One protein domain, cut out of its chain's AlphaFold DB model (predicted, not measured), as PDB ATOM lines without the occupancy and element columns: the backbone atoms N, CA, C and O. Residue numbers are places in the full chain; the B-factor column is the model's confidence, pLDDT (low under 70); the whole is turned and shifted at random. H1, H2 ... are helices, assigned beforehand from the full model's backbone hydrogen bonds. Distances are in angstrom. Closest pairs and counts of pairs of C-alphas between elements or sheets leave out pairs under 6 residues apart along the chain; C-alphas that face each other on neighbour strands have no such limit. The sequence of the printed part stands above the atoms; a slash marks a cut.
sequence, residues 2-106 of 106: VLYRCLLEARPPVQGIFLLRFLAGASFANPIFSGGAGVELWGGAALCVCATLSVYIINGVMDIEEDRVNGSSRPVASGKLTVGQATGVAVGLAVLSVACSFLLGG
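What this domain is: This is residues 2 to 106 of the 106 residues of an uncharacterized protein of Rubrobacter sp. SCSIO 52915 (UniProt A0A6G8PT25). Three long helices, H2, H3 and H5, lie side by side in a row with H3 in the middle, each running opposite to its neighbour in the row. The short helix H1 crosses H3 and H5 near the end of the row where H3 finishes and H5 begins; H4 and the loop of residues 70 to 82 lie at that same end. The printed part has 105 residues with five named helices, H1 to H5 in order along the chain, and no named strand; the class is all helix. The whole is only just loose, close to compact, with a radius of gyration of the C-alphas of 15.6 A. The C-alphas span 48 by 24 by 18 A along their three main axes, an outline that is only just elongated.

How they stand to each other: H3, residues 39 to 62, is the hub, the helix that touches most other helices, with 3 touched. H5, residues 83 to 105, touches H3 with 36 pairs of C-alphas within 8 A. The closest C-alphas of the two are those of Ser 54 and Ala 90, 4.2 A apart. H3 and H5 run opposite ways at a shallow tilt of 25 degrees. H2, residues 12 to 29, also touches H3, and their closest C-alphas are those of Gln 15 and Val 49, 6.6 A apart. H2 and H3 form a helical hairpin and run opposite ways at a steep tilt of 36 degrees, only just beyond shallow. H2 and H5 are apart. H1, residues 2 to 9, touches H3 at residues 53 to 60 alone, with the C-alphas of Glu 9 and Ile 57 closest at 5.7 A. The lines of H1 and H3 are about perpendicular, at 80 degrees. H1 also touches H5, at residues 85 to 89 alone, with the C-alphas of Cys 6 and Ala 86 closest at 6.3 A. The lines of H1 and H5 are about perpendicular, at 86 degrees. The packing is mostly crossed, with 1 of these 4 touching pairs at a shallow tilt. H1 and H2 meet only through their link. H4, residues 64 to 69, touches no helix; it is close to H3 but not clearly touching, with the C-alphas of Gly 60 and Asp 67 closest at 7.9 A. H4 is apart from H1, H2 and H5. In H1, H3, H4 and H5 every backbone O i to N i+4 pair is within hydrogen-bond range, and in H2 13 of 14 are.

Where its parts are: H3 is the longest helix by residues, 24 of them, and measures 34.2 A from C-alpha 39 at (21.107, 2.748, 76.886) to C-alpha 62 at (6.405, -3.377, 107.117). H5 measures 32.5 A from Val 83 to Gly 105, and its C-alpha 105 is at (11.497, -1.658, 76.354). H2 measures 26.2 A from Pro 12 to Ala 29. H1 is 10.2 A long from Val 2 to Glu 9, with C-alpha 2 at (15.563, 11.917, 103.798). H4 is 8.7 A long from Ile 64 to Val 69.

The domain as a whole: The two C-alphas farthest apart are those of Ser 34 and Val 69, 49.3 A. The printed part runs from residue 2 to residue 106, the chain's last, and has no cut. The links from H1 to H2 and from H3 to H4 are tight, the one from H2 to H3 is short, and the one from H4 to H5, of 13 residues, is long. The mean pLDDT of the printed part is 93.6; residues 31 to 36 and residue 106 are under 70, where the model's confidence is low.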
ATOM      1  N   VAL A   2      16.576  12.978 104.038       96.31
ATOM      2  CA  VAL A   2      15.563  11.917 103.798       96.31
ATOM      3  C   VAL A   2      16.024  10.854 102.794       96.31
ATOM      4  O   VAL A   2      16.021   9.678 103.134       96.31
ATOM      5  N   LEU A   3      16.492  11.254 101.605       96.81
ATOM      6  CA  LEU A   3      16.946  10.307 100.573       96.81
ATOM      7  C   LEU A   3      18.113   9.431 101.046       96.81
ATOM      8  O   LEU A   3      18.107   8.226 100.837       96.81
ATOM      9  N   TYR A   4      19.077  10.020 101.758       97.62
ATOM     10  CA  TYR A   4      20.181   9.269 102.356       97.62
ATOM     11  C   TYR A   4      19.688   8.248 103.392       97.62
ATOM     12  O   TYR A   4      20.132   7.105 103.392       97.62
ATOM     13  N   ARG A   5      18.721   8.623 104.241       98.19
ATOM     14  CA  ARG A   5      18.095   7.684 105.184       98.19
ATOM     15  C   ARG A   5      17.319   6.585 104.456       98.19
ATOM     16  O   ARG A   5      17.402   5.448 104.881       98.19
ATOM     17  N   CYS A   6      16.651   6.885 103.344       98.31
ATOM     18  CA  CYS A   6      16.010   5.864 102.508       98.31
ATOM     19  C   CYS A   6      17.037   4.901 101.891       98.31
ATOM     20  O   CYS A   6      16.805   3.700 101.858       98.31
ATOM     21  N   LEU A   7      18.204   5.399 101.466       97.44
ATOM     22  CA  LEU A   7      19.288   4.548 100.968       97.44
ATOM     23  C   LEU A   7      19.823   3.608 102.060       97.44
ATOM     24  O   LEU A   7      20.036   2.428 101.801       97.44
ATOM     25  N   LEU A   8      20.015   4.114 103.283       97.81
ATOM     26  CA  LEU A   8      20.407   3.283 104.427       97.81
ATOM     27  C   LEU A   8      19.319   2.263 104.794       97.81
ATOM     28  O   LEU A   8      19.632   1.102 105.050       97.81
ATOM     29  N   GLU A   9      18.054   2.686 104.776       98.38
ATOM     30  CA  GLU A   9      16.885   1.829 105.000       98.38
ATOM     31  C   GLU A   9      16.842   0.665 104.006       98.38
ATOM     32  O   GLU A   9      16.496  -0.459 104.369       98.38
ATOM     33  N   ALA A  10      17.268   0.925 102.767       97.69
ATOM     34  CA  ALA A  10      17.256  -0.035 101.680       97.69
ATOM     35  C   ALA A  10      18.404  -1.066 101.711       97.69
ATOM     36  O   ALA A  10      18.548  -1.835 100.764       97.69
ATOM     37  N   ARG A  11      19.230  -1.103 102.768       96.19
ATOM     38  CA  ARG A  11      20.356  -2.045 102.934       96.19
ATOM     39  C   ARG A  11      21.301  -2.053 101.709       96.19
ATOM     40  O   ARG A  11      21.266  -2.994 100.915       96.19
ATOM     41  N   PRO A  12      22.199  -1.055 101.565       96.81
ATOM     42  CA  PRO A  12      23.035  -0.878 100.370       96.81
ATOM     43  C   PRO A  12      23.770  -2.130  99.849       96.81
ATOM     44  O   PRO A  12      23.790  -2.315  98.632       96.81
ATOM     45  N   PRO A  13      24.309  -3.038 100.694       97.44
ATOM     46  CA  PRO A  13      24.929  -4.270 100.198       97.44
ATOM     47  C   PRO A  13      23.974  -5.149  99.379       97.44
ATOM     48  O   PRO A  13      24.374  -5.732  98.376       97.44
ATOM     49  N   VAL A  14      22.698  -5.206  99.766       97.06
ATOM     50  CA  VAL A  14      21.689  -6.010  99.067       97.06
ATOM     51  C   VAL A  14      21.389  -5.441  97.682       97.06
ATOM     52  O   VAL A  14      21.221  -6.198  96.730       97.06
ATOM     53  N   GLN A  15      21.418  -4.116  97.537       97.94
ATOM     54  CA  GLN A  15      21.263  -3.455  96.239       97.94
ATOM     55  C   GLN A  15      22.382  -3.861  95.270       97.94
ATOM     56  O   GLN A  15      22.117  -4.146  94.104       97.94
ATOM     57  N   GLY A  16      23.615  -3.991  95.771       97.88
ATOM     58  CA  GLY A  16      24.734  -4.535  94.998       97.88
ATOM     59  C   GLY A  16      24.485  -5.971  94.528       97.88
ATOM     60  O   GLY A  16      24.737  -6.280  93.367       97.88
ATOM     61  N   ILE A  17      23.929  -6.838  95.383       98.06
ATOM     62  CA  ILE A  17      23.602  -8.230  95.022       98.06
ATOM     63  C   ILE A  17      22.559  -8.277  93.895       98.06
ATOM     64  O   ILE A  17      22.731  -9.026  92.932       98.06
ATOM     65  N   PHE A  18      21.499  -7.471  93.981       97.75
ATOM     66  CA  PHE A  18      20.482  -7.410  92.927       97.75
ATOM     67  C   PHE A  18      21.027  -6.844  91.616       97.75
ATOM     68  O   PHE A  18      20.732  -7.395  90.555       97.75
ATOM     69  N   LEU A  19      21.866  -5.809  91.681       97.50
ATOM     70  CA  LEU A  19      22.524  -5.258  90.500       97.50
ATOM     71  C   LEU A  19      23.434  -6.296  89.832       97.50
ATOM     72  O   LEU A  19      23.357  -6.492  88.623       97.50
ATOM     73  N   LEU A  20      24.253  -7.013  90.610       97.06
ATOM     74  CA  LEU A  20      25.097  -8.091  90.090       97.06
ATOM     75  C   LEU A  20      24.261  -9.193  89.437       97.06
ATOM     76  O   LEU A  20      24.606  -9.660  88.354       97.06
ATOM     77  N   ARG A  21      23.142  -9.579  90.058       96.56
ATOM     78  CA  ARG A  21      22.211 -10.562  89.492       96.56
ATOM     79  C   ARG A  21      21.622 -10.085  88.163       96.56
ATOM     80  O   ARG A  21      21.554 -10.874  87.223       96.56
ATOM     81  N   PHE A  22      21.218  -8.818  88.077       95.38
ATOM     82  CA  PHE A  22      20.712  -8.226  86.840       95.38
ATOM     83  C   PHE A  22      21.778  -8.245  85.736       95.38
ATOM     84  O   PHE A  22      21.522  -8.759  84.651       95.38
ATOM     85  N   LEU A  23      22.989  -7.761  86.029       93.75
ATOM     86  CA  LEU A  23      24.093  -7.715  85.065       93.75
ATOM     87  C   LEU A  23      24.527  -9.112  84.605       93.75
ATOM     88  O   LEU A  23      24.828  -9.303  83.430       93.75
ATOM     89  N   ALA A  24      24.519 -10.096  85.507       93.00
ATOM     90  CA  ALA A  24      24.782 -11.487  85.159       93.00
ATOM     91  C   ALA A  24      23.724 -12.040  84.195       93.00
ATOM     92  O   ALA A  24      24.077 -12.720  83.246       93.00
ATOM     93  N   GLY A  25      22.439 -11.730  84.393       91.94
ATOM     94  CA  GLY A  25      21.394 -12.098  83.434       91.94
ATOM     95  C   GLY A  25      21.558 -11.383  82.090       91.94
ATOM     96  O   GLY A  25      21.466 -12.006  81.034       91.94
ATOM     97  N   ALA A  26      21.859 -10.084  82.128       89.69
ATOM     98  CA  ALA A  26      22.036  -9.270  80.934       89.69
ATOM     99  C   ALA A  26      23.219  -9.733  80.068       89.69
ATOM    100  O   ALA A  26      23.119  -9.688  78.844       89.69
ATOM    101  N   SER A  27      24.299 -10.245  80.671       87.12
ATOM    102  CA  SER A  27      25.464 -10.744  79.928       87.12
ATOM    103  C   SER A  27      25.173 -11.978  79.072       87.12
ATOM    104  O   SER A  27      25.837 -12.164  78.053       87.12
ATOM    105  N   PHE A  28      24.174 -12.786  79.440       87.06
ATOM    106  CA  PHE A  28      23.702 -13.900  78.615       87.06
ATOM    107  C   PHE A  28      22.801 -13.444  77.462       87.06
ATOM    108  O   PHE A  28      22.764 -14.105  76.429       87.06
ATOM    109  N   ALA A  29      22.074 -12.337  77.631       83.62
ATOM    110  CA  ALA A  29      21.168 -11.811  76.611       83.62
ATOM    111  C   ALA A  29      21.905 -11.009  75.528       83.62
ATOM    112  O   ALA A  29      21.564 -11.095  74.351       83.62
ATOM    113  N   ASN A  30      22.919 -10.234  75.916       73.50
ATOM    114  CA  ASN A  30      23.767  -9.481  75.001       73.50
ATOM    115  C   ASN A  30      25.173  -9.383  75.618       73.50
ATOM    116  O   ASN A  30      25.289  -8.868  76.736       73.50
ATOM    117  N   PRO A  31      26.247  -9.886  74.972       68.75
ATOM    118  CA  PRO A  31      27.553  -9.917  75.612       68.75
ATOM    119  C   PRO A  31      28.035  -8.490  75.910       68.75
ATOM    120  O   PRO A  31      28.422  -7.722  75.032       68.75
ATOM    121  N   ILE A  32      28.028  -8.131  77.194       64.75
ATOM    122  CA  ILE A  32      28.364  -6.782  77.678       64.75
ATOM    123  C   ILE A  32      29.763  -6.359  77.194       64.75
ATOM    124  O   ILE A  32      29.996  -5.200  76.856       64.75
ATOM    125  N   PHE A  33      30.683  -7.322  77.101       64.56
ATOM    126  CA  PHE A  33      32.076  -7.113  76.703       64.56
ATOM    127  C   PHE A  33      32.305  -7.020  75.186       64.56
ATOM    128  O   PHE A  33      33.418  -6.705  74.775       64.56
ATOM    129  N   SER A  34      31.287  -7.253  74.347       67.31
ATOM    130  CA  SER A  34      31.390  -7.105  72.886       67.31
ATOM    131  C   SER A  34      30.838  -5.770  72.370       67.31
ATOM    132  O   SER A  34      30.531  -5.650  71.189       67.31
ATOM    133  N   GLY A  35      30.685  -4.770  73.247       61.38
ATOM    134  CA  GLY A  35      30.182  -3.438  72.886       61.38
ATOM    135  C   GLY A  35      28.661  -3.275  72.978       61.38
ATOM    136  O   GLY A  35      28.156  -2.201  72.674       61.38
ATOM    137  N   GLY A  36      27.930  -4.290  73.454       63.78
ATOM    138  CA  GLY A  36      26.472  -4.256  73.653       63.78
ATOM    139  C   GLY A  36      25.991  -3.438  74.864       63.78
ATOM    140  O   GLY A  36      24.841  -3.568  75.275       63.78
ATOM    141  N   ALA A  37      26.852  -2.615  75.469       70.75
ATOM    142  CA  ALA A  37      26.533  -1.818  76.654       70.75
ATOM    143  C   ALA A  37      25.810  -0.504  76.290       70.75
ATOM    144  O   ALA A  37      26.344   0.589  76.483       70.75
ATOM    145  N   GLY A  38      24.606  -0.640  75.728       84.50
ATOM    146  CA  GLY A  38      23.744   0.461  75.290       84.50
ATOM    147  C   GLY A  38      22.913   1.110  76.401       84.50
ATOM    148  O   GLY A  38      23.028   0.778  77.588       84.50
ATOM    149  N   VAL A  39      22.049   2.044  75.997       88.19
ATOM    150  CA  VAL A  39      21.107   2.748  76.886       88.19
ATOM    151  C   VAL A  39      20.129   1.780  77.556       88.19
ATOM    152  O   VAL A  39      19.736   1.994  78.698       88.19
ATOM    153  N   GLU A  40      19.811   0.672  76.897       88.75
ATOM    154  CA  GLU A  40      18.926  -0.384  77.375       88.75
ATOM    155  C   GLU A  40      19.543  -1.129  78.564       88.75
ATOM    156  O   GLU A  40      18.871  -1.359  79.570       88.75
ATOM    157  N   LEU A  41      20.844  -1.449  78.496       90.44
ATOM    158  CA  LEU A  41      21.554  -2.137  79.579       90.44
ATOM    159  C   LEU A  41      21.644  -1.249  80.820       90.44
ATOM    160  O   LEU A  41      21.248  -1.656  81.913       90.44
ATOM    161  N   TRP A  42      22.190  -0.042  80.662       92.00
ATOM    162  CA  TRP A  42      22.430   0.853  81.793       92.00
ATOM    163  C   TRP A  42      21.137   1.466  82.327       92.00
ATOM    164  O   TRP A  42      20.984   1.599  83.541       92.00
ATOM    165  N   GLY A  43      20.186   1.767  81.441       94.62
ATOM    166  CA  GLY A  43      18.836   2.178  81.805       94.62
ATOM    167  C   GLY A  43      18.118   1.077  82.577       94.62
ATOM    168  O   GLY A  43      17.645   1.321  83.683       94.62
ATOM    169  N   GLY A  44      18.125  -0.160  82.074       94.81
ATOM    170  CA  GLY A  44      17.532  -1.306  82.761       94.81
ATOM    171  C   GLY A  44      18.174  -1.571  84.124       94.81
ATOM    172  O   GLY A  44      17.467  -1.787  85.106       94.81
ATOM    173  N   ALA A  45      19.503  -1.468  84.223       95.81
ATOM    174  CA  ALA A  45      20.223  -1.616  85.486       95.81
ATOM    175  C   ALA A  45      19.832  -0.533  86.507       95.81
ATOM    176  O   ALA A  45      19.557  -0.847  87.666       95.81
ATOM    177  N   ALA A  46      19.754   0.732  86.084       97.50
ATOM    178  CA  ALA A  46      19.326   1.831  86.946       97.50
ATOM    179  C   ALA A  46      17.874   1.653  87.420       97.50
ATOM    180  O   ALA A  46      17.581   1.809  88.606       97.50
ATOM    181  N   LEU A  47      16.973   1.257  86.517       97.88
ATOM    182  CA  LEU A  47      15.563   1.023  86.832       97.88
ATOM    183  C   LEU A  47      15.358  -0.207  87.724       97.88
ATOM    184  O   LEU A  47      14.475  -0.184  88.587       97.88
ATOM    185  N   CYS A  48      16.203  -1.235  87.581       97.81
ATOM    186  CA  CYS A  48      16.265  -2.377  88.491       97.81
ATOM    187  C   CYS A  48      16.640  -1.926  89.908       97.81
ATOM    188  O   CYS A  48      15.941  -2.276  90.858       97.81
ATOM    189  N   VAL A  49      17.660  -1.072  90.053       98.38
ATOM    190  CA  VAL A  49      18.038  -0.495  91.354       98.38
ATOM    191  C   VAL A  49      16.904   0.350  91.942       98.38
ATOM    192  O   VAL A  49      16.619   0.239  93.132       98.38
ATOM    193  N   CYS A  50      16.203   1.161  91.142       98.56
ATOM    194  CA  CYS A  50      15.025   1.893  91.622       98.56
ATOM    195  C   CYS A  50      13.945   0.945  92.170       98.56
ATOM    196  O   CYS A  50      13.404   1.192  93.253       98.56
ATOM    197  N   ALA A  51      13.667  -0.159  91.469       98.56
ATOM    198  CA  ALA A  51      12.697  -1.157  91.908       98.56
ATOM    199  C   ALA A  51      13.110  -1.798  93.242       98.56
ATOM    200  O   ALA A  51      12.312  -1.871  94.178       98.56
ATOM    201  N   THR A  52      14.366  -2.231  93.363       98.56
ATOM    202  CA  THR A  52      14.851  -2.929  94.560       98.56
ATOM    203  C   THR A  52      15.018  -1.999  95.757       98.56
ATOM    204  O   THR A  52      14.778  -2.422  96.890       98.56
ATOM    205  N   LEU A  53      15.346  -0.723  95.531       98.69
ATOM    206  CA  LEU A  53      15.289   0.310  96.566       98.69
ATOM    207  C   LEU A  53      13.860   0.477  97.087       98.69
ATOM    208  O   LEU A  53      13.660   0.446  98.298       98.69
ATOM    209  N   SER A  54      12.867   0.600  96.196       98.75
ATOM    210  CA  SER A  54      11.457   0.692  96.592       98.75
ATOM    211  C   SER A  54      11.043  -0.491  97.469       98.75
ATOM    212  O   SER A  54      10.522  -0.292  98.566       98.75
ATOM    213  N   VAL A  55      11.329  -1.719  97.024       98.50
ATOM    214  CA  VAL A  55      10.986  -2.943  97.767       98.50
ATOM    215  C   VAL A  55      11.618  -2.943  99.159       98.50
ATOM    216  O   VAL A  55      10.921  -3.160 100.142       98.50
ATOM    217  N   TYR A  56      12.915  -2.649  99.283       98.12
ATOM    218  CA  TYR A  56      13.579  -2.701 100.588       98.12
ATOM    219  C   TYR A  56      13.186  -1.561 101.535       98.12
ATOM    220  O   TYR A  56      13.194  -1.761 102.752       98.12
ATOM    221  N   ILE A  57      12.814  -0.392 101.006       98.69
ATOM    222  CA  ILE A  57      12.234   0.681 101.822       98.69
ATOM    223  C   ILE A  57      10.868   0.241 102.362       98.69
ATOM    224  O   ILE A  57      10.623   0.400 103.555       98.69
ATOM    225  N   ILE A  58      10.012  -0.363 101.528       98.56
ATOM    226  CA  ILE A  58       8.727  -0.915 101.985       98.56
ATOM    227  C   ILE A  58       8.936  -2.030 103.009       98.56
ATOM    228  O   ILE A  58       8.268  -2.006 104.035       98.56
ATOM    229  N   ASN A  59       9.908  -2.927 102.818       98.19
ATOM    230  CA  ASN A  59      10.239  -3.933 103.833       98.19
ATOM    231  C   ASN A  59      10.583  -3.274 105.178       98.19
ATOM    232  O   ASN A  59      10.151  -3.732 106.220       98.19
ATOM    233  N   GLY A  60      11.309  -2.151 105.177       97.94
ATOM    234  CA  GLY A  60      11.589  -1.399 106.409       97.94
ATOM    235  C   GLY A  60      10.370  -0.763 107.071       97.94
ATOM    236  O   GLY A  60      10.359  -0.572 108.282       97.94
ATOM    237  N   VAL A  61       9.346  -0.433 106.286       98.50
ATOM    238  CA  VAL A  61       8.063   0.071 106.796       98.50
ATOM    239  C   VAL A  61       7.197  -1.059 107.348       98.50
ATOM    240  O   VAL A  61       6.511  -0.854 108.346       98.50
ATOM    241  N   MET A  62       7.209  -2.226 106.706       98.44
ATOM    242  CA  MET A  62       6.405  -3.377 107.117       98.44
ATOM    243  C   MET A  62       6.990  -4.072 108.350       98.44
ATOM    244  O   MET A  62       6.231  -4.440 109.238       98.44
ATOM    245  N   ASP A  63       8.318  -4.165 108.438       97.88
ATOM    246  CA  ASP A  63       9.027  -4.964 109.446       97.88
ATOM    247  C   ASP A  63       9.443  -4.135 110.682       97.88
ATOM    248  O   ASP A  63      10.453  -4.425 111.325       97.88
ATOM    249  N   ILE A  64       8.731  -3.042 110.999       98.19
ATOM    250  CA  ILE A  64       9.141  -2.098 112.061       98.19
ATOM    251  C   ILE A  64       9.274  -2.790 113.418       98.19
ATOM    252  O   ILE A  64      10.237  -2.534 114.145       98.19
ATOM    253  N   GLU A  65       8.301  -3.623 113.784       97.81
ATOM    254  CA  GLU A  65       8.285  -4.268 115.097       97.81
ATOM    255  C   GLU A  65       9.366  -5.350 115.181       97.81
ATOM    256  O   GLU A  65      10.118  -5.404 116.155       97.81
ATOM    257  N   GLU A  66       9.543  -6.137 114.124       97.81
ATOM    258  CA  GLU A  66      10.591  -7.145 113.992       97.81
ATOM    259  C   GLU A  66      11.984  -6.510 114.042       97.81
ATOM    260  O   GLU A  66      12.872  -6.991 114.748       97.81
ATOM    261  N   ASP A  67      12.191  -5.401 113.330       97.25
ATOM    262  CA  ASP A  67      13.447  -4.660 113.344       97.25
ATOM    263  C   ASP A  67      13.749  -4.108 114.748       97.25
ATOM    264  O   ASP A  67      14.895  -4.171 115.197       97.25
ATOM    265  N   ARG A  68      12.743  -3.624 115.488       97.06
ATOM    266  CA  ARG A  68      12.928  -3.163 116.876       97.06
ATOM    267  C   ARG A  68      13.292  -4.300 117.820       97.06
ATOM    268  O   ARG A  68      14.239  -4.153 118.591       97.06
ATOM    269  N   VAL A  69      12.579  -5.424 117.743       97.94
ATOM    270  CA  VAL A  69      12.862  -6.619 118.555       97.94
ATOM    271  C   VAL A  69      14.284  -7.124 118.296       97.94
ATOM    272  O   VAL A  69      14.986  -7.494 119.234       97.94
ATOM    273  N   ASN A  70      14.749  -7.057 117.047       95.88
ATOM    274  CA  ASN A  70      16.100  -7.459 116.654       95.88
ATOM    275  C   ASN A  70      17.193  -6.413 116.960       95.88
ATOM    276  O   ASN A  70      18.351  -6.620 116.597       95.88
ATOM    277  N   GLY A  71      16.864  -5.277 117.586       95.81
ATOM    278  CA  GLY A  71      17.834  -4.213 117.874       95.81
ATOM    279  C   GLY A  71      18.390  -3.525 116.619       95.81
ATOM    280  O   GLY A  71      19.498  -2.985 116.632       95.81
ATOM    281  N   SER A  72      17.640  -3.554 115.517       95.19
ATOM    282  CA  SER A  72      18.012  -2.968 114.232       95.19
ATOM    283  C   SER A  72      18.171  -1.451 114.338       95.19
ATOM    284  O   SER A  72      17.326  -0.738 114.879       95.19
ATOM    285  N   SER A  73      19.244  -0.921 113.751       95.31
ATOM    286  CA  SER A  73      19.505   0.525 113.690       95.31
ATOM    287  C   SER A  73      18.879   1.204 112.465       95.31
ATOM    288  O   SER A  73      19.184   2.369 112.178       95.31
ATOM    289  N   ARG A  74      18.009   0.486 111.740       96.38
ATOM    290  CA  ARG A  74      17.366   0.971 110.516       96.38
ATOM    291  C   ARG A  74      16.631   2.295 110.758       96.38
ATOM    292  O   ARG A  74      16.003   2.475 111.809       96.38
ATOM    293  N   PRO A  75      16.746   3.269 109.841       98.19
ATOM    294  CA  PRO A  75      16.139   4.586 110.000       98.19
ATOM    295  C   PRO A  75      14.653   4.597 110.371       98.19
ATOM    296  O   PRO A  75      14.284   5.406 111.222       98.19
ATOM    297  N   VAL A  76      13.814   3.737 109.790       98.12
ATOM    298  CA  VAL A  76      12.377   3.681 110.111       98.12
ATOM    299  C   VAL A  76      12.158   3.124 111.519       98.12
ATOM    300  O   VAL A  76      11.550   3.796 112.354       98.12
ATOM    301  N   ALA A  77      12.730   1.957 111.828       97.75
ATOM    302  CA  ALA A  77      12.603   1.318 113.141       97.75
ATOM    303  C   ALA A  77      13.113   2.207 114.295       97.75
ATOM    304  O   ALA A  77      12.494   2.268 115.359       97.75
ATOM    305  N   SER A  78      14.196   2.958 114.052       96.75
ATOM    306  CA  SER A  78      14.802   3.905 115.003       96.75
ATOM    307  C   SER A  78      14.146   5.294 115.036       96.75
ATOM    308  O   SER A  78      14.635   6.184 115.733       96.75
ATOM    309  N   GLY A  79      13.080   5.526 114.261       96.88
ATOM    310  CA  GLY A  79      12.360   6.805 114.210       96.88
ATOM    311  C   GLY A  79      13.106   7.946 113.504       96.88
ATOM    312  O   GLY A  79      12.624   9.077 113.464       96.88
ATOM    313  N   LYS A  80      14.274   7.682 112.908       97.81
ATOM    314  CA  LYS A  80      15.038   8.662 112.118       97.81
ATOM    315  C   LYS A  80      14.392   8.923 110.755       97.81
ATOM    316  O   LYS A  80      14.673   9.947 110.139       97.81
ATOM    317  N   LEU A  81      13.566   8.025 110.244       98.31
ATOM    318  CA  LEU A  81      12.825   8.201 109.001       98.31
ATOM    319  C   LEU A  81      11.353   7.920 109.285       98.31
ATOM    320  O   LEU A  81      11.014   6.855 109.784       98.31
ATOM    321  N   THR A  82      10.478   8.882 108.999       98.38
ATOM    322  CA  THR A  82       9.041   8.661 109.210       98.38
ATOM    323  C   THR A  82       8.494   7.689 108.166       98.38
ATOM    324  O   THR A  82       8.968   7.670 107.027       98.38
ATOM    325  N   VAL A  83       7.452   6.935 108.530       98.56
ATOM    326  CA  VAL A  83       6.761   6.018 107.608       98.56
ATOM    327  C   VAL A  83       6.291   6.756 106.354       98.56
ATOM    328  O   VAL A  83       6.602   6.333 105.250       98.56
ATOM    329  N   GLY A  84       5.646   7.918 106.504       98.50
ATOM    330  CA  GLY A  84       5.173   8.704 105.359       98.50
ATOM    331  C   GLY A  84       6.294   9.126 104.397       98.50
ATOM    332  O   GLY A  84       6.120   9.045 103.184       98.50
ATOM    333  N   GLN A  85       7.466   9.519 104.914       98.56
ATOM    334  CA  GLN A  85       8.628   9.837 104.074       98.56
ATOM    335  C   GLN A  85       9.163   8.601 103.345       98.56
ATOM    336  O   GLN A  85       9.437   8.679 102.149       98.56
ATOM    337  N   ALA A  86       9.305   7.476 104.052       98.62
ATOM    338  CA  ALA A  86       9.769   6.219 103.472       98.62
ATOM    339  C   ALA A  86       8.819   5.737 102.366       98.62
ATOM    340  O   ALA A  86       9.250   5.507 101.238       98.62
ATOM    341  N   THR A  87       7.518   5.672 102.655       98.69
ATOM    342  CA  THR A  87       6.488   5.257 101.698       98.69
ATOM    343  C   THR A  87       6.427   6.192 100.494       98.69
ATOM    344  O   THR A  87       6.373   5.709  99.368       98.69
ATOM    345  N   GLY A  88       6.494   7.513 100.688       98.69
ATOM    346  CA  GLY A  88       6.487   8.470  99.577       98.69
ATOM    347  C   GLY A  88       7.670   8.281  98.623       98.69
ATOM    348  O   GLY A  88       7.488   8.255  97.406       98.69
ATOM    349  N   VAL A  89       8.878   8.082  99.164       98.69
ATOM    350  CA  VAL A  89      10.072   7.799  98.353       98.69
ATOM    351  C   VAL A  89       9.957   6.443  97.657       98.69
ATOM    352  O   VAL A  89      10.262   6.352  96.470       98.69
ATOM    353  N   ALA A  90       9.489   5.406  98.356       98.75
ATOM    354  CA  ALA A  90       9.305   4.081  97.774       98.75
ATOM    355  C   ALA A  90       8.305   4.099  96.607       98.75
ATOM    356  O   ALA A  90       8.630   3.641  95.517       98.75
ATOM    357  N   VAL A  91       7.132   4.713  96.791       98.75
ATOM    358  CA  VAL A  91       6.127   4.868  95.727       98.75
ATOM    359  C   VAL A  91       6.704   5.636  94.538       98.75
ATOM    360  O   VAL A  91       6.540   5.201  93.400       98.75
ATOM    361  N   GLY A  92       7.428   6.733  94.778       98.69
ATOM    362  CA  GLY A  92       8.085   7.488  93.708       98.69
ATOM    363  C   GLY A  92       9.087   6.645  92.911       98.69
ATOM    364  O   GLY A  92       9.076   6.676  91.683       98.69
ATOM    365  N   LEU A  93       9.911   5.846  93.596       98.75
ATOM    366  CA  LEU A  93      10.866   4.930  92.966       98.75
ATOM    367  C   LEU A  93      10.173   3.806  92.182       98.75
ATOM    368  O   LEU A  93      10.627   3.471  91.089       98.75
ATOM    369  N   ALA A  94       9.077   3.251  92.706       98.69
ATOM    370  CA  ALA A  94       8.285   2.235  92.018       98.69
ATOM    371  C   ALA A  94       7.658   2.785  90.731       98.69
ATOM    372  O   ALA A  94       7.799   2.177  89.672       98.69
ATOM    373  N   VAL A  95       7.015   3.956  90.807       98.56
ATOM    374  CA  VAL A  95       6.408   4.621  89.646       98.56
ATOM    375  C   VAL A  95       7.469   4.950  88.600       98.56
ATOM    376  O   VAL A  95       7.275   4.632  87.430       98.56
ATOM    377  N   LEU A  96       8.603   5.527  89.016       98.31
ATOM    378  CA  LEU A  96       9.723   5.826  88.124       98.31
ATOM    379  C   LEU A  96      10.236   4.559  87.431       98.31
ATOM    380  O   LEU A  96      10.385   4.545  86.213       98.31
ATOM    381  N   SER A  97      10.474   3.496  88.205       98.06
ATOM    382  CA  SER A  97      10.974   2.225  87.686       98.06
ATOM    383  C   SER A  97      10.035   1.649  86.628       98.06
ATOM    384  O   SER A  97      10.469   1.376  85.511       98.06
ATOM    385  N   VAL A  98       8.742   1.527  86.939       97.50
ATOM    386  CA  VAL A  98       7.755   0.940  86.024       97.50
ATOM    387  C   VAL A  98       7.571   1.813  84.784       97.50
ATOM    388  O   VAL A  98       7.715   1.313  83.670       97.50
ATOM    389  N   ALA A  99       7.301   3.111  84.950       97.81
ATOM    390  CA  ALA A  99       7.017   4.005  83.830       97.81
ATOM    391  C   ALA A  99       8.199   4.098  82.854       97.81
ATOM    392  O   ALA A  99       8.016   3.955  81.648       97.81
ATOM    393  N   CYS A 100       9.420   4.276  83.360       97.19
ATOM    394  CA  CYS A 100      10.599   4.340  82.503       97.19
ATOM    395  C   CYS A 100      10.979   2.973  81.921       97.19
ATOM    396  O   CYS A 100      11.523   2.942  80.823       97.19
ATOM    397  N   SER A 101      10.668   1.853  82.587       95.31
ATOM    398  CA  SER A 101      10.903   0.520  82.005       95.31
ATOM    399  C   SER A 101      10.004   0.277  80.795       95.31
ATOM    400  O   SER A 101      10.475  -0.243  79.790       95.31
ATOM    401  N   PHE A 102       8.738   0.709  80.860       95.06
ATOM    402  CA  PHE A 102       7.833   0.669  79.707       95.06
ATOM    403  C   PHE A 102       8.344   1.511  78.536       95.06
ATOM    404  O   PHE A 102       8.235   1.082  77.396       95.06
ATOM    405  N   LEU A 103       8.912   2.688  78.810       94.88
ATOM    406  CA  LEU A 103       9.475   3.551  77.769       94.88
ATOM    407  C   LEU A 103      10.790   3.015  77.187       94.88
ATOM    408  O   LEU A 103      11.105   3.313  76.043       94.88
ATOM    409  N   LEU A 104      11.572   2.271  77.974       89.75
ATOM    410  CA  LEU A 104      12.869   1.739  77.555       89.75
ATOM    411  C   LEU A 104      12.747   0.443  76.742       89.75
ATOM    412  O   LEU A 104      13.588   0.185  75.889       89.75
ATOM    413  N   GLY A 105      11.749  -0.390  77.049       75.62
ATOM    414  CA  GLY A 105      11.497  -1.658  76.354       75.62
ATOM    415  C   GLY A 105      10.350  -1.621  75.340       75.62
ATOM    416  O   GLY A 105      10.033  -2.671  74.778       75.62
ATOM    417  N   GLY A 106       9.695  -0.468  75.182       55.00
ATOM    418  CA  GLY A 106       8.616  -0.231  74.220       55.00
ATOM    419  C   GLY A 106       9.102   0.205  72.846       55.00
ATOM    420  O   GLY A 106      10.299   0.531  72.702       55.00
TER     421      GLY A 106